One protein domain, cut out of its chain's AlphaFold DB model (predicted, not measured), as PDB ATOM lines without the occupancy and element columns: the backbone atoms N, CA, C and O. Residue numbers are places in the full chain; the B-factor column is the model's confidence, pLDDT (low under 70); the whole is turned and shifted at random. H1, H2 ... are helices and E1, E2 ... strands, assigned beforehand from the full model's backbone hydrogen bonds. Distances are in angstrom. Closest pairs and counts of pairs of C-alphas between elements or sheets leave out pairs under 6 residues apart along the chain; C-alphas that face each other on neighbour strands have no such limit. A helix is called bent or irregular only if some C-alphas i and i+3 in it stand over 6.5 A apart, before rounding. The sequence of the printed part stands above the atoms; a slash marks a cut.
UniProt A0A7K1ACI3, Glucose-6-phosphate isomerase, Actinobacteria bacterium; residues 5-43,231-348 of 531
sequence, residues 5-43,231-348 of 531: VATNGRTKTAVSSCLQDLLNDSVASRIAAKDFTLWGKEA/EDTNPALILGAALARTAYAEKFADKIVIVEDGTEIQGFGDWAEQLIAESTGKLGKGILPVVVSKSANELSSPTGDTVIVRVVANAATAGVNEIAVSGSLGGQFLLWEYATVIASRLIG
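Overview. This is residues 5 to 43 and 231 to 348 of the 531 residues of the protein "Glucose-6-phosphate isomerase" of Actinobacteria bacterium (UniProt A0A7K1ACI3). A twisted wall of five strands has two helices, H4 and H5, over one face, and the long helix H7 packs on both of them. H1 packs on H4 and only grazes the sheet, while the short helices H2 and H3 lie off the sheet and little H6 grazes it. The printed part has 157 residues, with seven named helices and five named strands in the order E1 H1 H2 H3 H4 E2 H5 E3 H6 E4 E5 H7. The sheet runs E1, E5, E4, E2, E3 and is mixed, and the class is mixed, helices and strands. The whole is compact, with a radius of gyration of the C-alphas of 14.5 A and spans of 44 by 35 by 26 A.

Along the chain. Find C-alpha 5 at (-49.324, 21.688, 35.139); here E1 begins, residues 5 to 7. Next comes H1, residues 10 to 24, 22.4 A long; it is irregular, with C-alphas 17 and 20 at 7.6 A. H2 is residues 27 to 32, and H3 is residues 36 to 39, irregular too, with C-alphas 36 and 39 at 7.3 A. Beyond the cut, look for C-alpha 235 at (-45.256, 21.707, 38.718), where H4, residues 235 to 245, begins its 15.2 A. E2, residues 255 to 260, runs 16.6 A; H5, residues 268 to 280, runs 18.2 A. Read on through E3, residues 288 to 291, H6, residues 297 to 300, E4, residues 306 to 311 and 15.9 A long, and E5, residues 323 to 326. H7, residues 329 to 347, covers 26.3 A and ends at C-alpha 347, (-34.946, 35.841, 32.745).

Arrangement. Start at edge strand E1, antiparallel to E5: N 6 and O 324 are 2.9 A apart, within hydrogen-bond range. E5 and E4 are parallel, with N 325 and O 310 at 2.8 A; E4 and E2 are parallel, with N 309 and O 257 at 2.8 A; E2 and edge strand E3 are parallel, with N 290 and O 256 at 2.7 A. E2, H5 and E3 form a strand-helix-strand unit, two parallel neighbour strands with a helix between them in the chain, and its crossover is right-handed. E3, H6 and E4 form a split one, with E2 between the strands, also right-handed. H4 and H5 lie on the same face, giving two layers, helices on one face of a sheet. H4, at a height over the sheet of 8.8 A, is over E5 and only just over E1, with 3 C-alphas falling on E1. H5, at 8.6 A, is over E3. H7 is the hub, touching four helices: it touches H4 at Gly 240 and Ala 339, their closest C-alphas, 4.1 A, at a steep tilt of 40 degrees, the same way. It touches H5 at a shallow tilt of 25 degrees, the closest C-alphas being those of Thr 280 and Ser 344, 5.6 A. With residues 338 to 342 alone it only just touches H2, with 3 pairs of C-alphas within 8 A, the closest those of Val 27 and Ile 342, 7.5 A. H1 touches H4, the closest C-alphas being those of Ala 14 and Arg 245, 5.0 A. H4 and H5 are apart. Every O i to N i+4 pair is within hydrogen-bond range in H2, H4 and H7; H1 has 8 of 11 and H5 8 of 9, and H3 and H6 are too short for such a pair.

Size, cuts and confidence. The two C-alphas farthest apart are those of Lys 41 and Ser 295, 43.8 A. Residues 44 to 230 are not printed, and C-alphas 43 and 231 stand 25.8 A apart across that cut. Of the links printed whole, E4 to E5 is long, with 11 residues. The mean pLDDT of the printed part is 97.5, and no printed residue is under 70.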
ATOM      1  N   VAL A   5     -49.717  20.848  36.273       98.69
ATOM      2  CA  VAL A   5     -49.324  21.688  35.139       98.69
ATOM      3  C   VAL A   5     -49.059  20.781  33.943       98.69
ATOM      4  O   VAL A   5     -48.193  19.909  34.003       98.69
ATOM      5  N   ALA A   6     -49.780  21.005  32.849       98.62
ATOM      6  CA  ALA A   6     -49.547  20.340  31.573       98.62
ATOM      7  C   ALA A   6     -49.039  21.335  30.526       98.62
ATOM      8  O   ALA A   6     -49.450  22.493  30.484       98.62
ATOM      9  N   THR A   7     -48.152  20.860  29.656       98.69
ATOM     10  CA  THR A   7     -47.529  21.633  28.573       98.69
ATOM     11  C   THR A   7     -47.544  20.822  27.279       98.69
ATOM     12  O   THR A   7     -47.609  19.588  27.301       98.69
ATOM     13  N   ASN A   8     -47.506  21.493  26.126       98.31
ATOM     14  CA  ASN A   8     -47.572  20.845  24.817       98.31
ATOM     15  C   ASN A   8     -46.883  21.692  23.731       98.31
ATOM     16  O   ASN A   8     -46.815  22.916  23.816       98.31
ATOM     17  N   GLY A   9     -46.374  21.052  22.680       97.69
ATOM     18  CA  GLY A   9     -45.650  21.729  21.605       97.69
ATOM     19  C   GLY A   9     -44.470  22.533  22.149       97.69
ATOM     20  O   GLY A   9     -43.658  22.015  22.919       97.69
ATOM     21  N   ARG A  10     -44.383  23.815  21.788       97.69
ATOM     22  CA  ARG A  10     -43.263  24.675  22.195       97.69
ATOM     23  C   ARG A  10     -43.147  24.910  23.704       97.69
ATOM     24  O   ARG A  10     -42.029  25.093  24.173       97.69
ATOM     25  N   THR A  11     -44.249  24.877  24.462       98.56
ATOM     26  CA  THR A  11     -44.194  25.050  25.927       98.56
ATOM     27  C   THR A  11     -43.567  23.824  26.579       98.56
ATOM     28  O   THR A  11     -42.764  23.951  27.494       98.56
ATOM     29  N   LYS A  12     -43.826  22.626  26.039       98.56
ATOM     30  CA  LYS A  12     -43.136  21.399  26.454       98.56
ATOM     31  C   LYS A  12     -41.649  21.438  26.089       98.56
ATOM     32  O   LYS A  12     -40.812  21.088  26.916       98.56
ATOM     33  N   THR A  13     -41.311  21.905  24.885       98.44
ATOM     34  CA  THR A  13     -39.909  22.087  24.466       98.44
ATOM     35  C   THR A  13     -39.160  23.061  25.381       98.44
ATOM     36  O   THR A  13     -38.009  22.800  25.722       98.44
ATOM     37  N   ALA A  14     -39.809  24.144  25.818       98.19
ATOM     38  CA  ALA A  14     -39.253  25.105  26.773       98.19
ATOM     39  C   ALA A  14     -38.897  24.468  28.119       98.19
ATOM     40  O   ALA A  14     -37.838  24.737  28.680       98.19
ATOM     41  N   VAL A  15     -39.771  23.593  28.622       98.62
ATOM     42  CA  VAL A  15     -39.507  22.832  29.846       98.62
ATOM     43  C   VAL A  15     -38.295  21.930  29.633       98.62
ATOM     44  O   VAL A  15     -37.322  22.018  30.375       98.62
ATOM     45  N   SER A  16     -38.294  21.119  28.572       98.31
ATOM     46  CA  SER A  16     -37.189  20.194  28.293       98.31
ATOM     47  C   SER A  16     -35.838  20.884  28.072       98.31
ATOM     48  O   SER A  16     -34.812  20.263  28.332       98.31
ATOM     49  N   SER A  17     -35.811  22.139  27.613       97.50
ATOM     50  CA  SER A  17     -34.561  22.848  27.312       97.50
ATOM     51  C   SER A  17     -33.813  23.364  28.542       97.50
ATOM     52  O   SER A  17     -32.616  23.608  28.439       97.50
ATOM     53  N   CYS A  18     -34.486  23.537  29.686       97.50
ATOM     54  CA  CYS A  18     -33.873  24.122  30.885       97.50
ATOM     55  C   CYS A  18     -34.170  23.376  32.193       97.50
ATOM     56  O   CYS A  18     -33.558  23.684  33.215       97.50
ATOM     57  N   LEU A  19     -35.065  22.379  32.190       98.19
ATOM     58  CA  LEU A  19     -35.429  21.636  33.400       98.19
ATOM     59  C   LEU A  19     -34.218  20.961  34.051       98.19
ATOM     60  O   LEU A  19     -34.069  21.037  35.265       98.19
ATOM     61  N   GLN A  20     -33.321  20.362  33.261       98.19
ATOM     62  CA  GLN A  20     -32.137  19.706  33.815       98.19
ATOM     63  C   GLN A  20     -31.219  20.691  34.555       98.19
ATOM     64  O   GLN A  20     -30.682  20.340  35.602       98.19
ATOM     65  N   ASP A  21     -31.078  21.924  34.063       98.06
ATOM     66  CA  ASP A  21     -30.280  22.957  34.731       98.06
ATOM     67  C   ASP A  21     -30.936  23.394  36.045       98.06
ATOM     68  O   ASP A  21     -30.265  23.499  37.068       98.06
ATOM     69  N   LEU A  22     -32.263  23.571  36.051       98.56
ATOM     70  CA  LEU A  22     -33.015  23.885  37.270       98.56
ATOM     71  C   LEU A  22     -32.873  22.787  38.338       98.56
ATOM     72  O   LEU A  22     -32.747  23.108  39.523       98.56
ATOM     73  N   LEU A  23     -32.874  21.516  37.921       98.50
ATOM     74  CA  LEU A  23     -32.683  20.359  38.800       98.50
ATOM     75  C   LEU A  23     -31.246  20.265  39.323       98.50
ATOM     76  O   LEU A  23     -31.039  20.047  40.518       98.50
ATOM     77  N   ASN A  24     -30.249  20.461  38.455       98.25
ATOM     78  CA  ASN A  24     -28.836  20.465  38.842       98.25
ATOM     79  C   ASN A  24     -28.544  21.574  39.865       98.25
ATOM     80  O   ASN A  24     -27.840  21.345  40.847       98.25
ATOM     81  N   ASP A  25     -29.150  22.747  39.676       98.06
ATOM     82  CA  ASP A  25     -29.013  23.900  40.568       98.06
ATOM     83  C   ASP A  25     -29.881  23.803  41.833       98.06
ATOM     84  O   ASP A  25     -29.809  24.689  42.693       98.06
ATOM     85  N   SER A  26     -30.691  22.743  41.961       98.44
ATOM     86  CA  SER A  26     -31.608  22.506  43.082       98.44
ATOM     87  C   SER A  26     -32.551  23.686  43.344       98.44
ATOM     88  O   SER A  26     -32.812  24.044  44.491       98.44
ATOM     89  N   VAL A  27     -33.038  24.341  42.284       98.69
ATOM     90  CA  VAL A  27     -33.740  25.633  42.401       98.69
ATOM     91  C   VAL A  27     -34.962  25.533  43.316       98.69
ATOM     92  O   VAL A  27     -35.108  26.352  44.219       98.69
ATOM     93  N   ALA A  28     -35.810  24.519  43.134       98.44
ATOM     94  CA  ALA A  28     -37.034  24.345  43.920       98.44
ATOM     95  C   ALA A  28     -36.767  24.162  45.424       98.44
ATOM     96  O   ALA A  28     -37.357  24.857  46.257       98.44
ATOM     97  N   SER A  29     -35.841  23.270  45.783       98.25
ATOM     98  CA  SER A  29     -35.513  22.999  47.186       98.25
ATOM     99  C   SER A  29     -34.758  24.159  47.834       98.25
ATOM    100  O   SER A  29     -34.959  24.436  49.016       98.25
ATOM    101  N   ARG A  30     -33.955  24.903  47.065       98.69
ATOM    102  CA  ARG A  30     -33.306  26.138  47.525       98.69
ATOM    103  C   ARG A  30     -34.309  27.264  47.779       98.69
ATOM    104  O   ARG A  30     -34.172  27.951  48.788       98.69
ATOM    105  N   ILE A  31     -35.349  27.413  46.949       98.69
ATOM    106  CA  ILE A  31     -36.465  28.337  47.235       98.69
ATOM    107  C   ILE A  31     -37.143  27.930  48.547       98.69
ATOM    108  O   ILE A  31     -37.316  28.768  49.428       98.69
ATOM    109  N   ALA A  32     -37.464  26.642  48.712       98.44
ATOM    110  CA  ALA A  32     -38.083  26.126  49.936       98.44
ATOM    111  C   ALA A  32     -37.213  26.348  51.189       98.44
ATOM    112  O   ALA A  32     -37.731  26.622  52.268       98.44
ATOM    113  N   ALA A  33     -35.888  26.289  51.037       98.50
ATOM    114  CA  ALA A  33     -34.915  26.600  52.082       98.50
ATOM    115  C   ALA A  33     -34.677  28.110  52.290       98.50
ATOM    116  O   ALA A  33     -33.808  28.483  53.078       98.50
ATOM    117  N   LYS A  34     -35.425  28.977  51.592       98.50
ATOM    118  CA  LYS A  34     -35.273  30.440  51.598       98.50
ATOM    119  C   LYS A  34     -33.844  30.894  51.247       98.50
ATOM    120  O   LYS A  34     -33.331  31.859  51.813       98.50
ATOM    121  N   ASP A  35     -33.192  30.212  50.303       98.50
ATOM    122  CA  ASP A  35     -31.874  30.609  49.802       98.50
ATOM    123  C   ASP A  35     -31.982  31.871  48.934       98.50
ATOM    124  O   ASP A  35     -32.361  31.841  47.760       98.50
ATOM    125  N   PHE A  36     -31.609  33.002  49.527       98.06
ATOM    126  CA  PHE A  36     -31.697  34.318  48.909       98.06
ATOM    127  C   PHE A  36     -30.691  34.560  47.772       98.06
ATOM    128  O   PHE A  36     -30.831  35.539  47.038       98.06
ATOM    129  N   THR A  37     -29.713  33.675  47.569       98.06
ATOM    130  CA  THR A  37     -28.656  33.846  46.554       98.06
ATOM    131  C   THR A  37     -29.084  33.442  45.136       98.06
ATOM    132  O   THR A  37     -28.348  33.659  44.172       98.06
ATOM    133  N   LEU A  38     -30.286  32.875  44.973       97.88
ATOM    134  CA  LEU A  38     -30.766  32.281  43.717       97.88
ATOM    135  C   LEU A  38     -30.872  33.240  42.522       97.88
ATOM    136  O   LEU A  38     -30.806  32.778  41.380       97.88
ATOM    137  N   TRP A  39     -31.031  34.543  42.769       97.88
ATOM    138  CA  TRP A  39     -31.250  35.571  41.738       97.88
ATOM    139  C   TRP A  39     -30.018  36.448  41.479       97.88
ATOM    140  O   TRP A  39     -30.113  37.472  40.809       97.88
ATOM    141  N   GLY A  40     -28.851  36.024  41.974       96.44
ATOM    142  CA  GLY A  40     -27.581  36.715  41.771       96.44
ATOM    143  C   GLY A  40     -27.293  37.799  42.810       96.44
ATOM    144  O   GLY A  40     -28.148  38.191  43.603       96.44
ATOM    145  N   LYS A  41     -26.046  38.285  42.800       96.75
ATOM    146  CA  LYS A  41     -25.489  39.111  43.881       96.75
ATOM    147  C   LYS A  41     -26.228  40.434  44.097       96.75
ATOM    148  O   LYS A  41     -26.365  40.874  45.233       96.75
ATOM    149  N   GLU A  42     -26.699  41.051  43.018       94.56
ATOM    150  CA  GLU A  42     -27.429  42.325  43.061       94.56
ATOM    151  C   GLU A  42     -28.800  42.188  43.738       94.56
ATOM    152  O   GLU A  42     -29.266  43.134  44.367       94.56
ATOM    153  N   ALA A  43     -29.420  41.003  43.674       96.75
ATOM    154  CA  ALA A  43     -30.719  40.742  44.286       96.75
ATOM    155  C   ALA A  43     -30.626  40.408  45.785       96.75
ATOM    156  O   ALA A  43     -31.613  40.596  46.491       96.75
ATOM    157  N   GLU A 231     -37.606  17.310  41.712       97.19
ATOM    158  CA  GLU A 231     -38.060  16.262  40.792       97.19
ATOM    159  C   GLU A 231     -38.486  16.871  39.450       97.19
ATOM    160  O   GLU A 231     -38.983  17.999  39.393       97.19
ATOM    161  N   ASP A 232     -38.341  16.116  38.360       97.00
ATOM    162  CA  ASP A 232     -38.723  16.558  37.007       97.00
ATOM    163  C   ASP A 232     -40.243  16.760  36.835       97.00
ATOM    164  O   ASP A 232     -40.689  17.483  35.944       97.00
ATOM    165  N   THR A 233     -41.033  16.173  37.735       96.94
ATOM    166  CA  THR A 233     -42.490  16.325  37.837       96.94
ATOM    167  C   THR A 233     -42.931  17.546  38.647       96.94
ATOM    168  O   THR A 233     -44.134  17.788  38.754       96.94
ATOM    169  N   ASN A 234     -42.006  18.336  39.213       98.62
ATOM    170  CA  ASN A 234     -42.354  19.504  40.020       98.62
ATOM    171  C   ASN A 234     -43.139  20.542  39.180       98.62
ATOM    172  O   ASN A 234     -42.581  21.132  38.245       98.62
ATOM    173  N   PRO A 235     -44.409  20.835  39.528       98.56
ATOM    174  CA  PRO A 235     -45.256  21.707  38.718       98.56
ATOM    175  C   PRO A 235     -44.758  23.159  38.671       98.56
ATOM    176  O   PRO A 235     -44.956  23.829  37.658       98.56
ATOM    177  N   ALA A 236     -44.065  23.647  39.704       98.69
ATOM    178  CA  ALA A 236     -43.489  24.990  39.696       98.69
ATOM    179  C   ALA A 236     -42.301  25.119  38.736       98.69
ATOM    180  O   ALA A 236     -42.193  26.131  38.040       98.69
ATOM    181  N   LEU A 237     -41.431  24.101  38.664       98.88
ATOM    182  CA  LEU A 237     -40.327  24.077  37.697       98.88
ATOM    183  C   LEU A 237     -40.872  24.058  36.265       98.88
ATOM    184  O   LEU A 237     -40.416  24.833  35.425       98.88
ATOM    185  N   ILE A 238     -41.885  23.223  36.010       98.88
ATOM    186  CA  ILE A 238     -42.551  23.111  34.707       98.88
ATOM    187  C   ILE A 238     -43.186  24.449  34.311       98.88
ATOM    188  O   ILE A 238     -42.932  24.949  33.214       98.88
ATOM    189  N   LEU A 239     -43.990  25.050  35.194       98.88
ATOM    190  CA  LEU A 239     -44.666  26.313  34.904       98.88
ATOM    191  C   LEU A 239     -43.655  27.448  34.706       98.88
ATOM    192  O   LEU A 239     -43.690  28.113  33.676       98.88
ATOM    193  N   GLY A 240     -42.705  27.629  35.628       98.81
ATOM    194  CA  GLY A 240     -41.695  28.688  35.538       98.81
ATOM    195  C   GLY A 240     -40.821  28.585  34.281       98.81
ATOM    196  O   GLY A 240     -40.553  29.596  33.629       98.81
ATOM    197  N   ALA A 241     -40.433  27.367  33.888       98.81
ATOM    198  CA  ALA A 241     -39.700  27.118  32.648       98.81
ATOM    199  C   ALA A 241     -40.530  27.459  31.404       98.81
ATOM    200  O   ALA A 241     -40.051  28.165  30.514       98.81
ATOM    201  N   ALA A 242     -41.782  26.999  31.346       98.81
ATOM    202  CA  ALA A 242     -42.664  27.272  30.218       98.81
ATOM    203  C   ALA A 242     -42.963  28.775  30.067       98.81
ATOM    204  O   ALA A 242     -42.946  29.285  28.947       98.81
ATOM    205  N   LEU A 243     -43.159  29.494  31.178       98.69
ATOM    206  CA  LEU A 243     -43.370  30.945  31.181       98.69
ATOM    207  C   LEU A 243     -42.144  31.716  30.663       98.69
ATOM    208  O   LEU A 243     -42.302  32.662  29.903       98.69
ATOM    209  N   ALA A 244     -40.923  31.317  31.042       98.44
ATOM    210  CA  ALA A 244     -39.711  32.085  30.732       98.44
ATOM    211  C   ALA A 244     -38.980  31.674  29.442       98.44
ATOM    212  O   ALA A 244     -38.186  32.455  28.916       98.44
ATOM    213  N   ARG A 245     -39.155  30.431  28.971       98.38
ATOM    214  CA  ARG A 245     -38.318  29.835  27.908       98.38
ATOM    215  C   ARG A 245     -39.089  29.348  26.689       98.38
ATOM    216  O   ARG A 245     -38.506  28.693  25.823       98.38
ATOM    217  N   THR A 246     -40.379  29.659  26.580       98.62
ATOM    218  CA  THR A 246     -41.132  29.337  25.363       98.62
ATOM    219  C   THR A 246     -40.597  30.137  24.184       98.62
ATOM    220  O   THR A 246     -40.611  31.361  24.199       98.62
ATOM    221  N   ALA A 247     -40.093  29.440  23.165       97.12
ATOM    222  CA  ALA A 247     -39.429  30.067  22.030       97.12
ATOM    223  C   ALA A 247     -40.387  30.922  21.181       97.12
ATOM    224  O   ALA A 247     -41.538  30.539  20.932       97.12
ATOM    225  N   TYR A 248     -39.862  32.046  20.695       95.31
ATOM    226  CA  TYR A 248     -40.458  32.909  19.681       95.31
ATOM    227  C   TYR A 248     -39.339  33.531  18.834       95.31
ATOM    228  O   TYR A 248     -38.604  34.399  19.306       95.31
ATOM    229  N   ALA A 249     -39.206  33.081  17.583       92.19
ATOM    230  CA  ALA A 249     -38.074  33.428  16.720       92.19
ATOM    231  C   ALA A 249     -36.726  33.200  17.449       92.19
ATOM    232  O   ALA A 249     -36.556  32.179  18.111       92.19
ATOM    233  N   GLU A 250     -35.795  34.153  17.362       91.38
ATOM    234  CA  GLU A 250     -34.496  34.132  18.060       91.38
ATOM    235  C   GLU A 250     -34.586  34.614  19.527       91.38
ATOM    236  O   GLU A 250     -33.574  34.900  20.167       91.38
ATOM    237  N   LYS A 251     -35.805  34.769  20.060       94.06
ATOM    238  CA  LYS A 251     -36.108  35.251  21.415       94.06
ATOM    239  C   LYS A 251     -37.069  34.281  22.127       94.06
ATOM    240  O   LYS A 251     -37.350  33.173  21.661       94.06
ATOM    241  N   PHE A 252     -37.584  34.702  23.278       97.31
ATOM    242  CA  PHE A 252     -38.661  34.018  23.990       97.31
ATOM    243  C   PHE A 252     -39.960  34.810  23.869       97.31
ATOM    244  O   PHE A 252     -39.931  36.034  23.752       97.31
ATOM    245  N   ALA A 253     -41.084  34.099  23.884       97.81
ATOM    246  CA  ALA A 253     -42.395  34.694  24.058       97.81
ATOM    247  C   ALA A 253     -42.440  35.388  25.425       97.81
ATOM    248  O   ALA A 253     -42.070  34.800  26.440       97.81
ATOM    249  N   ASP A 254     -42.871  36.639  25.430       97.50
ATOM    250  CA  ASP A 254     -42.843  37.540  26.581       97.50
ATOM    251  C   ASP A 254     -44.230  38.120  26.888       97.50
ATOM    252  O   ASP A 254     -44.356  39.015  27.723       97.50
ATOM    253  N   LYS A 255     -45.282  37.590  26.254       98.50
ATOM    254  CA  LYS A 255     -46.677  37.792  26.653       98.50
ATOM    255  C   LYS A 255     -47.303  36.457  27.037       98.50
ATOM    256  O   LYS A 255     -47.132  35.457  26.339       98.50
ATOM    257  N   ILE A 256     -48.068  36.439  28.120       98.50
ATOM    258  CA  ILE A 256     -48.870  35.282  28.520       98.50
ATOM    259  C   ILE A 256     -50.342  35.670  28.522       98.50
ATOM    260  O   ILE A 256     -50.716  36.698  29.070       98.50
ATOM    261  N   VAL A 257     -51.176  34.852  27.897       98.69
ATOM    262  CA  VAL A 257     -52.619  35.075  27.797       98.69
ATOM    263  C   VAL A 257     -53.289  34.164  28.814       98.69
ATOM    264  O   VAL A 257     -53.294  32.949  28.631       98.69
ATOM    265  N   ILE A 258     -53.801  34.728  29.905       98.69
ATOM    266  CA  ILE A 258     -54.385  33.972  31.019       98.69
ATOM    267  C   ILE A 258     -55.901  33.935  30.842       98.69
ATOM    268  O   ILE A 258     -56.546  34.980  30.775       98.69
ATOM    269  N   VAL A 259     -56.468  32.729  30.805       98.38
ATOM    270  CA  VAL A 259     -57.917  32.514  30.718       98.38
ATOM    271  C   VAL A 259     -58.376  31.474  31.735       98.38
ATOM    272  O   VAL A 259     -57.797  30.393  31.859       98.38
ATOM    273  N   GLU A 260     -59.447  31.788  32.456       97.44
ATOM    274  CA  GLU A 260     -60.155  30.834  33.306       97.44
ATOM    275  C   GLU A 260     -61.082  29.982  32.440       97.44
ATOM    276  O   GLU A 260     -62.013  30.485  31.809       97.44
ATOM    277  N   ASP A 261     -60.836  28.674  32.388       94.88
ATOM    278  CA  ASP A 261     -61.535  27.764  31.489       94.88
ATOM    279  C   ASP A 261     -62.046  26.511  32.208       94.88
ATOM    280  O   ASP A 261     -61.479  25.423  32.151       94.88
ATOM    281  N   GLY A 262     -63.161  26.688  32.919       91.56
ATOM    282  CA  GLY A 262     -63.843  25.593  33.613       91.56
ATOM    283  C   GLY A 262     -63.292  25.296  35.006       91.56
ATOM    284  O   GLY A 262     -63.622  24.257  35.562       91.56
ATOM    285  N   THR A 263     -62.465  26.183  35.563       95.06
ATOM    286  CA  THR A 263     -62.150  26.224  36.999       95.06
ATOM    287  C   THR A 263     -63.297  26.862  37.798       95.06
ATOM    288  O   THR A 263     -64.089  27.624  37.247       95.06
ATOM    289  N   GLU A 264     -63.378  26.559  39.096       94.88
ATOM    290  CA  GLU A 264     -64.280  27.234  40.047       94.88
ATOM    291  C   GLU A 264     -63.696  28.554  40.579       94.88
ATOM    292  O   GLU A 264     -64.410  29.349  41.187       94.88
ATOM    293  N   ILE A 265     -62.399  28.785  40.357       97.06
ATOM    294  CA  ILE A 265     -61.720  30.028  40.727       97.06
ATOM    295  C   ILE A 265     -62.233  31.161  39.834       97.06
ATOM    296  O   ILE A 265     -62.382  30.969  38.628       97.06
ATOM    297  N   GLN A 266     -62.497  32.322  40.434       96.56
ATOM    298  CA  GLN A 266     -62.987  33.503  39.725       96.56
ATOM    299  C   GLN A 266     -62.054  34.697  39.929       96.56
ATOM    300  O   GLN A 266     -61.786  35.093  41.067       96.56
ATOM    301  N   GLY A 267     -61.619  35.312  38.829       95.38
ATOM    302  CA  GLY A 267     -60.757  36.497  38.838       95.38
ATOM    303  C   GLY A 267     -59.278  36.208  39.111       95.38
ATOM    304  O   GLY A 267     -58.520  37.128  39.393       95.38
ATOM    305  N   PHE A 268     -58.836  34.952  39.022       97.50
ATOM    306  CA  PHE A 268     -57.450  34.533  39.238       97.50
ATOM    307  C   PHE A 268     -56.442  35.364  38.441       97.50
ATOM    308  O   PHE A 268     -55.387  35.725  38.963       97.50
ATOM    309  N   GLY A 269     -56.779  35.666  37.182       96.44
ATOM    310  CA  GLY A 269     -55.945  36.467  36.292       96.44
ATOM    311  C   GLY A 269     -55.596  37.834  36.879       96.44
ATOM    312  O   GLY A 269     -54.431  38.210  36.804       96.44
ATOM    313  N   ASP A 270     -56.546  38.504  37.537       94.12
ATOM    314  CA  ASP A 270     -56.370  39.841  38.128       94.12
ATOM    315  C   ASP A 270     -55.321  39.840  39.256       94.12
ATOM    316  O   ASP A 270     -54.590  40.807  39.454       94.12
ATOM    317  N   TRP A 271     -55.209  38.741  40.008       97.81
ATOM    318  CA  TRP A 271     -54.138  38.578  40.995       97.81
ATOM    319  C   TRP A 271     -52.817  38.163  40.334       97.81
ATOM    320  O   TRP A 271     -51.756  38.716  40.645       97.81
ATOM    321  N   ALA A 272     -52.870  37.199  39.412       98.25
ATOM    322  CA  ALA A 272     -51.684  36.664  38.752       98.25
ATOM    323  C   ALA A 272     -50.957  37.732  37.919       98.25
ATOM    324  O   ALA A 272     -49.725  37.716  37.846       98.25
ATOM    325  N   GLU A 273     -51.687  38.686  37.330       97.00
ATOM    326  CA  GLU A 273     -51.081  39.766  36.557       97.00
ATOM    327  C   GLU A 273     -50.126  40.616  37.397       97.00
ATOM    328  O   GLU A 273     -49.009  40.896  36.964       97.00
ATOM    329  N   GLN A 274     -50.509  40.951  38.630       96.56
ATOM    330  CA  GLN A 274     -49.664  41.721  39.527       96.56
ATOM    331  C   GLN A 274     -48.398  40.939  39.849       96.56
ATOM    332  O   GLN A 274     -47.288  41.464  39.731       96.56
ATOM    333  N   LEU A 275     -48.572  39.686  40.275       98.38
ATOM    334  CA  LEU A 275     -47.469  38.832  40.685       98.38
ATOM    335  C   LEU A 275     -46.403  38.758  39.588       98.38
ATOM    336  O   LEU A 275     -45.217  38.948  39.865       98.38
ATOM    337  N   ILE A 276     -46.824  38.533  38.346       98.56
ATOM    338  CA  ILE A 276     -45.931  38.299  37.211       98.56
ATOM    339  C   ILE A 276     -45.337  39.610  36.698       98.56
ATOM    340  O   ILE A 276     -44.115  39.704  36.539       98.56
ATOM    341  N   ALA A 277     -46.173  40.626  36.469       97.75
ATOM    342  CA  ALA A 277     -45.741  41.897  35.899       97.75
ATOM    343  C   ALA A 277     -44.755  42.622  36.823       97.75
ATOM    344  O   ALA A 277     -43.699  43.059  36.368       97.75
ATOM    345  N   GLU A 278     -45.038  42.694  38.127       96.31
ATOM    346  CA  GLU A 278     -44.141  43.363  39.075       96.31
ATOM    347  C   GLU A 278     -42.851  42.582  39.346       96.31
ATOM    348  O   GLU A 278     -41.787  43.169  39.563       96.31
ATOM    349  N   SER A 279     -42.921  41.249  39.353       98.12
ATOM    350  CA  SER A 279     -41.735  40.433  39.627       98.12
ATOM    351  C   SER A 279     -40.780  40.409  38.440       98.12
ATOM    352  O   SER A 279     -39.567  40.432  38.638       98.12
ATOM    353  N   THR A 280     -41.303  40.399  37.211       98.12
ATOM    354  CA  THR A 280     -40.484  40.181  36.011       98.12
ATOM    355  C   THR A 280     -40.216  41.447  35.195       98.12
ATOM    356  O   THR A 280     -39.174  41.522  34.549       98.12
ATOM    357  N   GLY A 281     -41.125  42.430  35.212       97.12
ATOM    358  CA  GLY A 281     -41.137  43.602  34.332       97.12
ATOM    359  C   GLY A 281     -40.142  44.695  34.709       97.12
ATOM    360  O   GLY A 281     -40.546  45.759  35.171       97.12
ATOM    361  N   LYS A 282     -38.845  44.440  34.537       95.06
ATOM    362  CA  LYS A 282     -37.754  45.365  34.880       95.06
ATOM    363  C   LYS A 282     -36.528  45.145  34.000       95.06
ATOM    364  O   LYS A 282     -36.352  44.080  33.411       95.06
ATOM    365  N   LEU A 283     -35.655  46.153  33.936       95.00
ATOM    366  CA  LEU A 283     -34.412  46.123  33.149       95.00
ATOM    367  C   LEU A 283     -34.645  45.834  31.650       95.00
ATOM    368  O   LEU A 283     -33.834  45.165  31.009       95.00
ATOM    369  N   GLY A 284     -35.773  46.294  31.096       96.44
ATOM    370  CA  GLY A 284     -36.159  46.045  29.704       96.44
ATOM    371  C   GLY A 284     -36.536  44.588  29.411       96.44
ATOM    372  O   GLY A 284     -36.601  44.199  28.247       96.44
ATOM    373  N   LYS A 285     -36.760  43.775  30.449       97.12
ATOM    374  CA  LYS A 285     -37.152  42.364  30.378       97.12
ATOM    375  C   LYS A 285     -38.459  42.142  31.136       97.12
ATOM    376  O   LYS A 285     -38.891  42.995  31.905       97.12
ATOM    377  N   GLY A 286     -39.067  40.979  30.942       97.38
ATOM    378  CA  GLY A 286     -40.189  40.515  31.750       97.38
ATOM    379  C   GLY A 286     -41.257  39.824  30.926       97.38
ATOM    380  O   GLY A 286     -41.126  39.695  29.714       97.38
ATOM    381  N   ILE A 287     -42.323  39.415  31.603       98.44
ATOM    382  CA  ILE A 287     -43.488  38.775  31.006       98.44
ATOM    383  C   ILE A 287     -44.692  39.698  31.200       98.44
ATOM    384  O   ILE A 287     -44.974  40.097  32.330       98.44
ATOM    385  N   LEU A 288     -45.398  40.022  30.115       98.62
ATOM    386  CA  LEU A 288     -46.674  40.728  30.156       98.62
ATOM    387  C   LEU A 288     -47.814  39.723  30.361       98.62
ATOM    388  O   LEU A 288     -48.093  38.938  29.451       98.62
ATOM    389  N   PRO A 289     -48.508  39.744  31.502       98.44
ATOM    390  CA  PRO A 289     -49.775  39.051  31.649       98.44
ATOM    391  C   PRO A 289     -50.891  39.792  30.905       98.44
ATOM    392  O   PRO A 289     -51.041  41.005  31.018       98.44
ATOM    393  N   VAL A 290     -51.678  39.039  30.143       98.44
ATOM    394  CA  VAL A 290     -52.849  39.501  29.397       98.44
ATOM    395  C   VAL A 290     -54.033  38.662  29.854       98.44
ATOM    396  O   VAL A 290     -54.199  37.517  29.431       98.44
ATOM    397  N   VAL A 291     -54.821  39.206  30.777       97.81
ATOM    398  CA  VAL A 291     -55.999  38.536  31.338       97.81
ATOM    399  C   VAL A 291     -57.166  38.689  30.369       97.81
ATOM    400  O   VAL A 291     -57.458  39.799  29.925       97.81
ATOM    401  N   VAL A 292     -57.808  37.576  30.000       97.81
ATOM    402  CA  VAL A 292     -58.826  37.577  28.941       97.81
ATOM    403  C   VAL A 292     -60.057  36.736  29.256       97.81
ATOM    404  O   VAL A 292     -60.006  35.743  29.984       97.81
ATOM    405  N   SER A 293     -61.175  37.103  28.625       95.06
ATOM    406  CA  SER A 293     -62.374  36.269  28.566       95.06
ATOM    407  C   SER A 293     -62.204  35.120  27.563       95.06
ATOM    408  O   SER A 293     -61.331  35.134  26.692       95.06
ATOM    409  N   LYS A 294     -63.089  34.119  27.632       94.94
ATOM    410  CA  LYS A 294     -63.056  32.944  26.738       94.94
ATOM    411  C   LYS A 294     -63.260  33.269  25.254       94.94
ATOM    412  O   LYS A 294     -62.953  32.434  24.408       94.94
ATOM    413  N   SER A 295     -63.805  34.443  24.940       94.19
ATOM    414  CA  SER A 295     -64.084  34.902  23.575       94.19
ATOM    415  C   SER A 295     -63.028  35.860  23.021       94.19
ATOM    416  O   SER A 295     -63.221  36.401  21.935       94.19
ATOM    417  N   ALA A 296     -61.942  36.105  23.755       97.19
ATOM    418  CA  ALA A 296     -60.925  37.063  23.349       97.19
ATOM    419  C   ALA A 296     -60.167  36.636  22.083       97.19
ATOM    420  O   ALA A 296     -59.879  35.453  21.870       97.19
ATOM    421  N   ASN A 297     -59.795  37.629  21.270       97.31
ATOM    422  CA  ASN A 297     -59.118  37.424  19.990       97.31
ATOM    423  C   ASN A 297     -57.791  36.664  20.139       97.31
ATOM    424  O   ASN A 297     -57.457  35.830  19.304       97.31
ATOM    425  N   GLU A 298     -57.061  36.900  21.228       97.50
ATOM    426  CA  GLU A 298     -55.784  36.251  21.524       97.50
ATOM    427  C   GLU A 298     -55.889  34.727  21.652       97.50
ATOM    428  O   GLU A 298     -54.903  34.029  21.431       97.50
ATOM    429  N   LEU A 299     -57.073  34.197  21.981       97.38
ATOM    430  CA  LEU A 299     -57.307  32.756  22.056       97.38
ATOM    431  C   LEU A 299     -57.600  32.152  20.676       97.38
ATOM    432  O   LEU A 299     -57.192  31.026  20.401       97.38
ATOM    433  N   SER A 300     -58.307  32.883  19.808       96.12
ATOM    434  CA  SER A 300     -58.657  32.428  18.454       96.12
ATOM    435  C   SER A 300     -57.575  32.708  17.413       96.12
ATOM    436  O   SER A 300     -57.522  32.051  16.375       96.12
ATOM    437  N   SER A 301     -56.733  33.710  17.646       96.31
ATOM    438  CA  SER A 301     -55.678  34.160  16.733       96.31
ATOM    439  C   SER A 301     -54.409  34.525  17.514       96.31
ATOM    440  O   SER A 301     -53.969  35.675  17.479       96.31
ATOM    441  N   PRO A 302     -53.808  33.556  18.237       95.62
ATOM    442  CA  PRO A 302     -52.615  33.804  19.033       95.62
ATOM    443  C   PRO A 302     -51.441  34.228  18.152       95.62
ATOM    444  O   PRO A 302     -51.186  33.655  17.088       95.62
ATOM    445  N   THR A 303     -50.681  35.208  18.624       96.06
ATOM    446  CA  THR A 303     -49.453  35.657  17.971       96.06
ATOM    447  C   THR A 303     -48.261  34.826  18.444       96.06
ATOM    448  O   THR A 303     -48.276  34.228  19.524       96.06
ATOM    449  N   GLY A 304     -47.192  34.772  17.645       95.31
ATOM    450  CA  GLY A 304     -46.021  33.940  17.951       95.31
ATOM    451  C   GLY A 304     -45.351  34.267  19.292       95.31
ATOM    452  O   GLY A 304     -44.755  33.386  19.906       95.31
ATOM    453  N   ASP A 305     -45.487  35.491  19.783       96.88
ATOM    454  CA  ASP A 305     -44.927  35.988  21.039       96.88
ATOM    455  C   ASP A 305     -45.846  35.814  22.262       96.88
ATOM    456  O   ASP A 305     -45.491  36.245  23.357       96.88
ATOM    457  N   THR A 306     -46.999  35.147  22.105       97.88
ATOM    458  CA  THR A 306     -47.966  34.895  23.196       97.88
ATOM    459  C   THR A 306     -48.016  33.442  23.635       97.88
ATOM    460  O   THR A 306     -48.160  32.559  22.801       97.88
ATOM    461  N   VAL A 307     -47.993  33.149  24.933       98.44
ATOM    462  CA  VAL A 307     -48.268  31.801  25.460       98.44
ATOM    463  C   VAL A 307     -49.620  31.785  26.157       98.44
ATOM    464  O   VAL A 307     -49.816  32.501  27.133       98.44
ATOM    465  N   ILE A 308     -50.550  30.954  25.688       98.75
ATOM    466  CA  ILE A 308     -51.851  30.799  26.347       98.75
ATOM    467  C   ILE A 308     -51.684  29.920  27.589       98.75
ATOM    468  O   ILE A 308     -51.138  28.817  27.511       98.75
ATOM    469  N   VAL A 309     -52.190  30.403  28.723       98.69
ATOM    470  CA  VAL A 309     -52.261  29.693  29.999       98.69
ATOM    471  C   VAL A 309     -53.722  29.548  30.405       98.69
ATOM    472  O   VAL A 309     -54.394  30.527  30.729       98.69
ATOM    473  N   ARG A 310     -54.219  28.311  30.395       98.44
ATOM    474  CA  ARG A 310     -55.587  27.981  30.802       98.44
ATOM    475  C   ARG A 310     -55.616  27.521  32.250       98.44
ATOM    476  O   ARG A 310     -55.010  26.504  32.589       98.44
ATOM    477  N   VAL A 311     -56.367  28.226  33.085       98.19
ATOM    478  CA  VAL A 311     -56.690  27.781  34.444       98.19
ATOM    479  C   VAL A 311     -57.940  26.909  34.365       98.19
ATOM    480  O   VAL A 311     -59.034  27.402  34.101       98.19
ATOM    481  N   VAL A 312     -57.781  25.602  34.551       97.62
ATOM    482  CA  VAL A 312     -58.809  24.581  34.288       97.62
ATOM    483  C   VAL A 312     -59.112  23.765  35.548       97.62
ATOM    484  O   VAL A 312     -58.298  23.706  36.467       97.62
ATOM    485  N   ALA A 313     -60.251  23.067  35.590       96.06
ATOM    486  CA  ALA A 313     -60.550  22.142  36.694       96.06
ATOM    487  C   ALA A 313     -59.586  20.943  36.765       96.06
ATOM    488  O   ALA A 313     -59.323  20.421  37.849       96.06
ATOM    489  N   ASN A 314     -59.062  20.483  35.622       96.06
ATOM    490  CA  ASN A 314     -58.134  19.354  35.549       96.06
ATOM    491  C   ASN A 314     -57.123  19.532  34.407       96.06
ATOM    492  O   ASN A 314     -57.481  19.443  33.233       96.06
ATOM    493  N   ALA A 315     -55.855  19.741  34.754       96.75
ATOM    494  CA  ALA A 315     -54.755  19.927  33.816       96.75
ATOM    495  C   ALA A 315     -54.062  18.601  33.444       96.75
ATOM    496  O   ALA A 315     -52.843  18.479  33.534       96.75
ATOM    497  N   ALA A 316     -54.826  17.594  33.012       95.06
ATOM    498  CA  ALA A 316     -54.265  16.322  32.536       95.06
ATOM    499  C   ALA A 316     -53.529  16.462  31.189       95.06
ATOM    500  O   ALA A 316     -52.560  15.756  30.915       95.06
ATOM    501  N   THR A 317     -54.000  17.374  30.335       95.81
ATOM    502  CA  THR A 317     -53.429  17.679  29.017       95.81
ATOM    503  C   THR A 317     -53.525  19.174  28.742       95.81
ATOM    504  O   THR A 317     -54.422  19.832  29.266       95.81
ATOM    505  N   ALA A 318     -52.665  19.692  27.868       97.31
ATOM    506  CA  ALA A 318     -52.733  21.068  27.379       97.31
ATOM    507  C   ALA A 318     -52.984  21.114  25.864       97.31
ATOM    508  O   ALA A 318     -52.574  20.204  25.127       97.31
ATOM    509  N   GLY A 319     -53.627  22.192  25.405       96.94
ATOM    510  CA  GLY A 319     -53.741  22.520  23.986       96.94
ATOM    511  C   GLY A 319     -52.367  22.707  23.340       96.94
ATOM    512  O   GLY A 319     -51.368  22.937  24.021       96.94
ATOM    513  N   VAL A 320     -52.287  22.567  22.015       95.75
ATOM    514  CA  VAL A 320     -51.015  22.690  21.283       95.75
ATOM    515  C   VAL A 320     -50.401  24.067  21.539       95.75
ATOM    516  O   VAL A 320     -51.046  25.075  21.286       95.75
ATOM    517  N   ASN A 321     -49.141  24.102  21.986       96.56
ATOM    518  CA  ASN A 321     -48.407  25.326  22.342       96.56
ATOM    519  C   ASN A 321     -48.970  26.111  23.541       96.56
ATOM    520  O   ASN A 321     -48.532  27.238  23.770       96.56
ATOM    521  N   GLU A 322     -49.892  25.530  24.310       98.12
ATOM    522  CA  GLU A 322     -50.485  26.142  25.499       98.12
ATOM    523  C   GLU A 322     -49.915  25.532  26.793       98.12
ATOM    524  O   GLU A 322     -49.161  24.548  26.786       98.12
ATOM    525  N   ILE A 323     -50.301  26.126  27.918       98.81
ATOM    526  CA  ILE A 323     -50.122  25.608  29.273       98.81
ATOM    527  C   ILE A 323     -51.518  25.409  29.872       98.81
ATOM    528  O   ILE A 323     -52.372  26.282  29.744       98.81
ATOM    529  N   ALA A 324     -51.752  24.287  30.547       98.62
ATOM    530  CA  ALA A 324     -52.937  24.088  31.380       98.62
ATOM    531  C   ALA A 324     -52.511  23.952  32.843       98.62
ATOM    532  O   ALA A 324     -51.552  23.237  33.136       98.62
ATOM    533  N   VAL A 325     -53.217  24.621  33.753       98.62
ATOM    534  CA  VAL A 325     -52.938  24.601  35.195       98.62
ATOM    535  C   VAL A 325     -54.229  24.327  35.960       98.62
ATOM    536  O   VAL A 325     -55.237  24.987  35.726       98.62
ATOM    537  N   SER A 326     -54.209  23.375  36.891       98.50
ATOM    538  CA  SER A 326     -55.335  23.071  37.787       98.50
ATOM    539  C   SER A 326     -54.882  22.991  39.234       98.50
ATOM    540  O   SER A 326     -53.712  22.728  39.491       98.50
ATOM    541  N   GLY A 327     -55.807  23.165  40.175       97.75
ATOM    542  CA  GLY A 327     -55.546  23.094  41.614       97.75
ATOM    543  C   GLY A 327     -56.570  23.901  42.407       97.75
ATOM    544  O   GLY A 327     -57.345  24.660  41.830       97.75
ATOM    545  N   SER A 328     -56.583  23.732  43.728       98.12
ATOM    546  CA  SER A 328     -57.318  24.623  44.636       98.12
ATOM    547  C   SER A 328     -56.716  26.033  44.632       98.12
ATOM    548  O   SER A 328     -55.539  26.202  44.315       98.12
ATOM    549  N   LEU A 329     -57.496  27.046  45.024       98.44
ATOM    550  CA  LEU A 329     -57.032  28.439  45.037       98.44
ATOM    551  C   LEU A 329     -55.780  28.635  45.911       98.44
ATOM    552  O   LEU A 329     -54.812  29.243  45.463       98.44
ATOM    553  N   GLY A 330     -55.760  28.059  47.118       98.31
ATOM    554  CA  GLY A 330     -54.592  28.133  48.004       98.31
ATOM    555  C   GLY A 330     -53.344  27.499  47.384       98.31
ATOM    556  O   GLY A 330     -52.255  28.065  47.460       98.31
ATOM    557  N   GLY A 331     -53.508  26.362  46.698       98.38
ATOM    558  CA  GLY A 331     -52.419  25.711  45.973       98.38
ATOM    559  C   GLY A 331     -51.947  26.501  44.747       98.38
ATOM    560  O   GLY A 331     -50.751  26.540  44.472       98.38
ATOM    561  N   GLN A 332     -52.864  27.160  44.032       98.69
ATOM    562  CA  GLN A 332     -52.548  28.025  42.891       98.69
ATOM    563  C   GLN A 332     -51.758  29.261  43.323       98.69
ATOM    564  O   GLN A 332     -50.767  29.574  42.671       98.69
ATOM    565  N   PHE A 333     -52.123  29.921  44.429       98.75
ATOM    566  CA  PHE A 333     -51.338  31.054  44.930       98.75
ATOM    567  C   PHE A 333     -49.867  30.667  45.110       98.75
ATOM    568  O   PHE A 333     -48.989  31.266  44.490       98.75
ATOM    569  N   LEU A 334     -49.603  29.580  45.838       98.44
ATOM    570  CA  LEU A 334     -48.229  29.163  46.094       98.44
ATOM    571  C   LEU A 334     -47.515  28.636  44.833       98.44
ATOM    572  O   LEU A 334     -46.340  28.939  44.621       98.44
ATOM    573  N   LEU A 335     -48.204  27.885  43.964       98.81
ATOM    574  CA  LEU A 335     -47.638  27.413  42.693       98.81
ATOM    575  C   LEU A 335     -47.138  28.581  41.837       98.81
ATOM    576  O   LEU A 335     -46.026  28.527  41.310       98.81
ATOM    577  N   TRP A 336     -47.956  29.621  41.680       98.88
ATOM    578  CA  TRP A 336     -47.621  30.756  40.825       98.88
ATOM    579  C   TRP A 336     -46.561  31.658  41.448       98.88
ATOM    580  O   TRP A 336     -45.717  32.170  40.711       98.88
ATOM    581  N   GLU A 337     -46.527  31.802  42.775       98.88
ATOM    582  CA  GLU A 337     -45.433  32.482  43.479       98.88
ATOM    583  C   GLU A 337     -44.090  31.782  43.208       98.88
ATOM    584  O   GLU A 337     -43.140  32.426  42.752       98.88
ATOM    585  N   TYR A 338     -44.031  30.452  43.359       98.88
ATOM    586  CA  TYR A 338     -42.850  29.658  43.003       98.88
ATOM    587  C   TYR A 338     -42.484  29.793  41.517       98.88
ATOM    588  O   TYR A 338     -41.337  30.090  41.175       98.88
ATOM    589  N   ALA A 339     -43.449  29.586  40.619       98.88
ATOM    590  CA  ALA A 339     -43.209  29.632  39.180       98.88
ATOM    591  C   ALA A 339     -42.704  31.007  38.720       98.88
ATOM    592  O   ALA A 339     -41.815  31.084  37.874       98.88
ATOM    593  N   THR A 340     -43.212  32.089  39.314       98.88
ATOM    594  CA  THR A 340     -42.808  33.463  38.990       98.88
ATOM    595  C   THR A 340     -41.365  33.739  39.402       98.88
ATOM    596  O   THR A 340     -40.604  34.319  38.620       98.88
ATOM    597  N   VAL A 341     -40.934  33.296  40.588       98.81
ATOM    598  CA  VAL A 341     -39.538  33.494  41.011       98.81
ATOM    599  C   VAL A 341     -38.565  32.601  40.232       98.81
ATOM    600  O   VAL A 341     -37.437  33.021  39.957       98.81
ATOM    601  N   ILE A 342     -39.002  31.412  39.798       98.88
ATOM    602  CA  ILE A 342     -38.245  30.539  38.882       98.88
ATOM    603  C   ILE A 342     -38.112  31.201  37.505       98.88
ATOM    604  O   ILE A 342     -37.006  31.286  36.966       98.88
ATOM    605  N   ALA A 343     -39.209  31.727  36.954       98.81
ATOM    606  CA  ALA A 343     -39.202  32.453  35.689       98.81
ATOM    607  C   ALA A 343     -38.278  33.679  35.757       98.81
ATOM    608  O   ALA A 343     -37.447  33.883  34.874       98.81
ATOM    609  N   SER A 344     -38.338  34.440  36.852       98.69
ATOM    610  CA  SER A 344     -37.471  35.602  37.093       98.69
ATOM    611  C   SER A 344     -35.987  35.224  37.113       98.69
ATOM    612  O   SER A 344     -35.166  35.918  36.510       98.69
ATOM    613  N   ARG A 345     -35.634  34.078  37.715       98.38
ATOM    614  CA  ARG A 345     -34.266  33.540  37.665       98.38
ATOM    615  C   ARG A 345     -33.828  33.236  36.233       98.38
ATOM    616  O   ARG A 345     -32.723  33.603  35.845       98.38
ATOM    617  N   LEU A 346     -34.678  32.578  35.446       98.44
ATOM    618  CA  LEU A 346     -34.376  32.242  34.049       98.44
ATOM    619  C   LEU A 346     -34.229  33.500  33.172       98.44
ATOM    620  O   LEU A 346     -33.360  33.547  32.301       98.44
ATOM    621  N   ILE A 347     -35.031  34.534  33.421       98.00
ATOM    622  CA  ILE A 347     -34.946  35.841  32.745       98.00
ATOM    623  C   ILE A 347     -33.699  36.631  33.202       98.00
ATOM    624  O   ILE A 347     -33.132  37.432  32.443       98.00
ATOM    625  N   GLY A 348     -33.237  36.376  34.428       97.06
ATOM    626  CA  GLY A 348     -32.112  37.059  35.058       97.06
ATOM    627  C   GLY A 348     -32.513  38.431  35.590       97.06
ATOM    628  O   GLY A 348     -31.916  39.432  35.191       97.06
TER     629      GLY A 348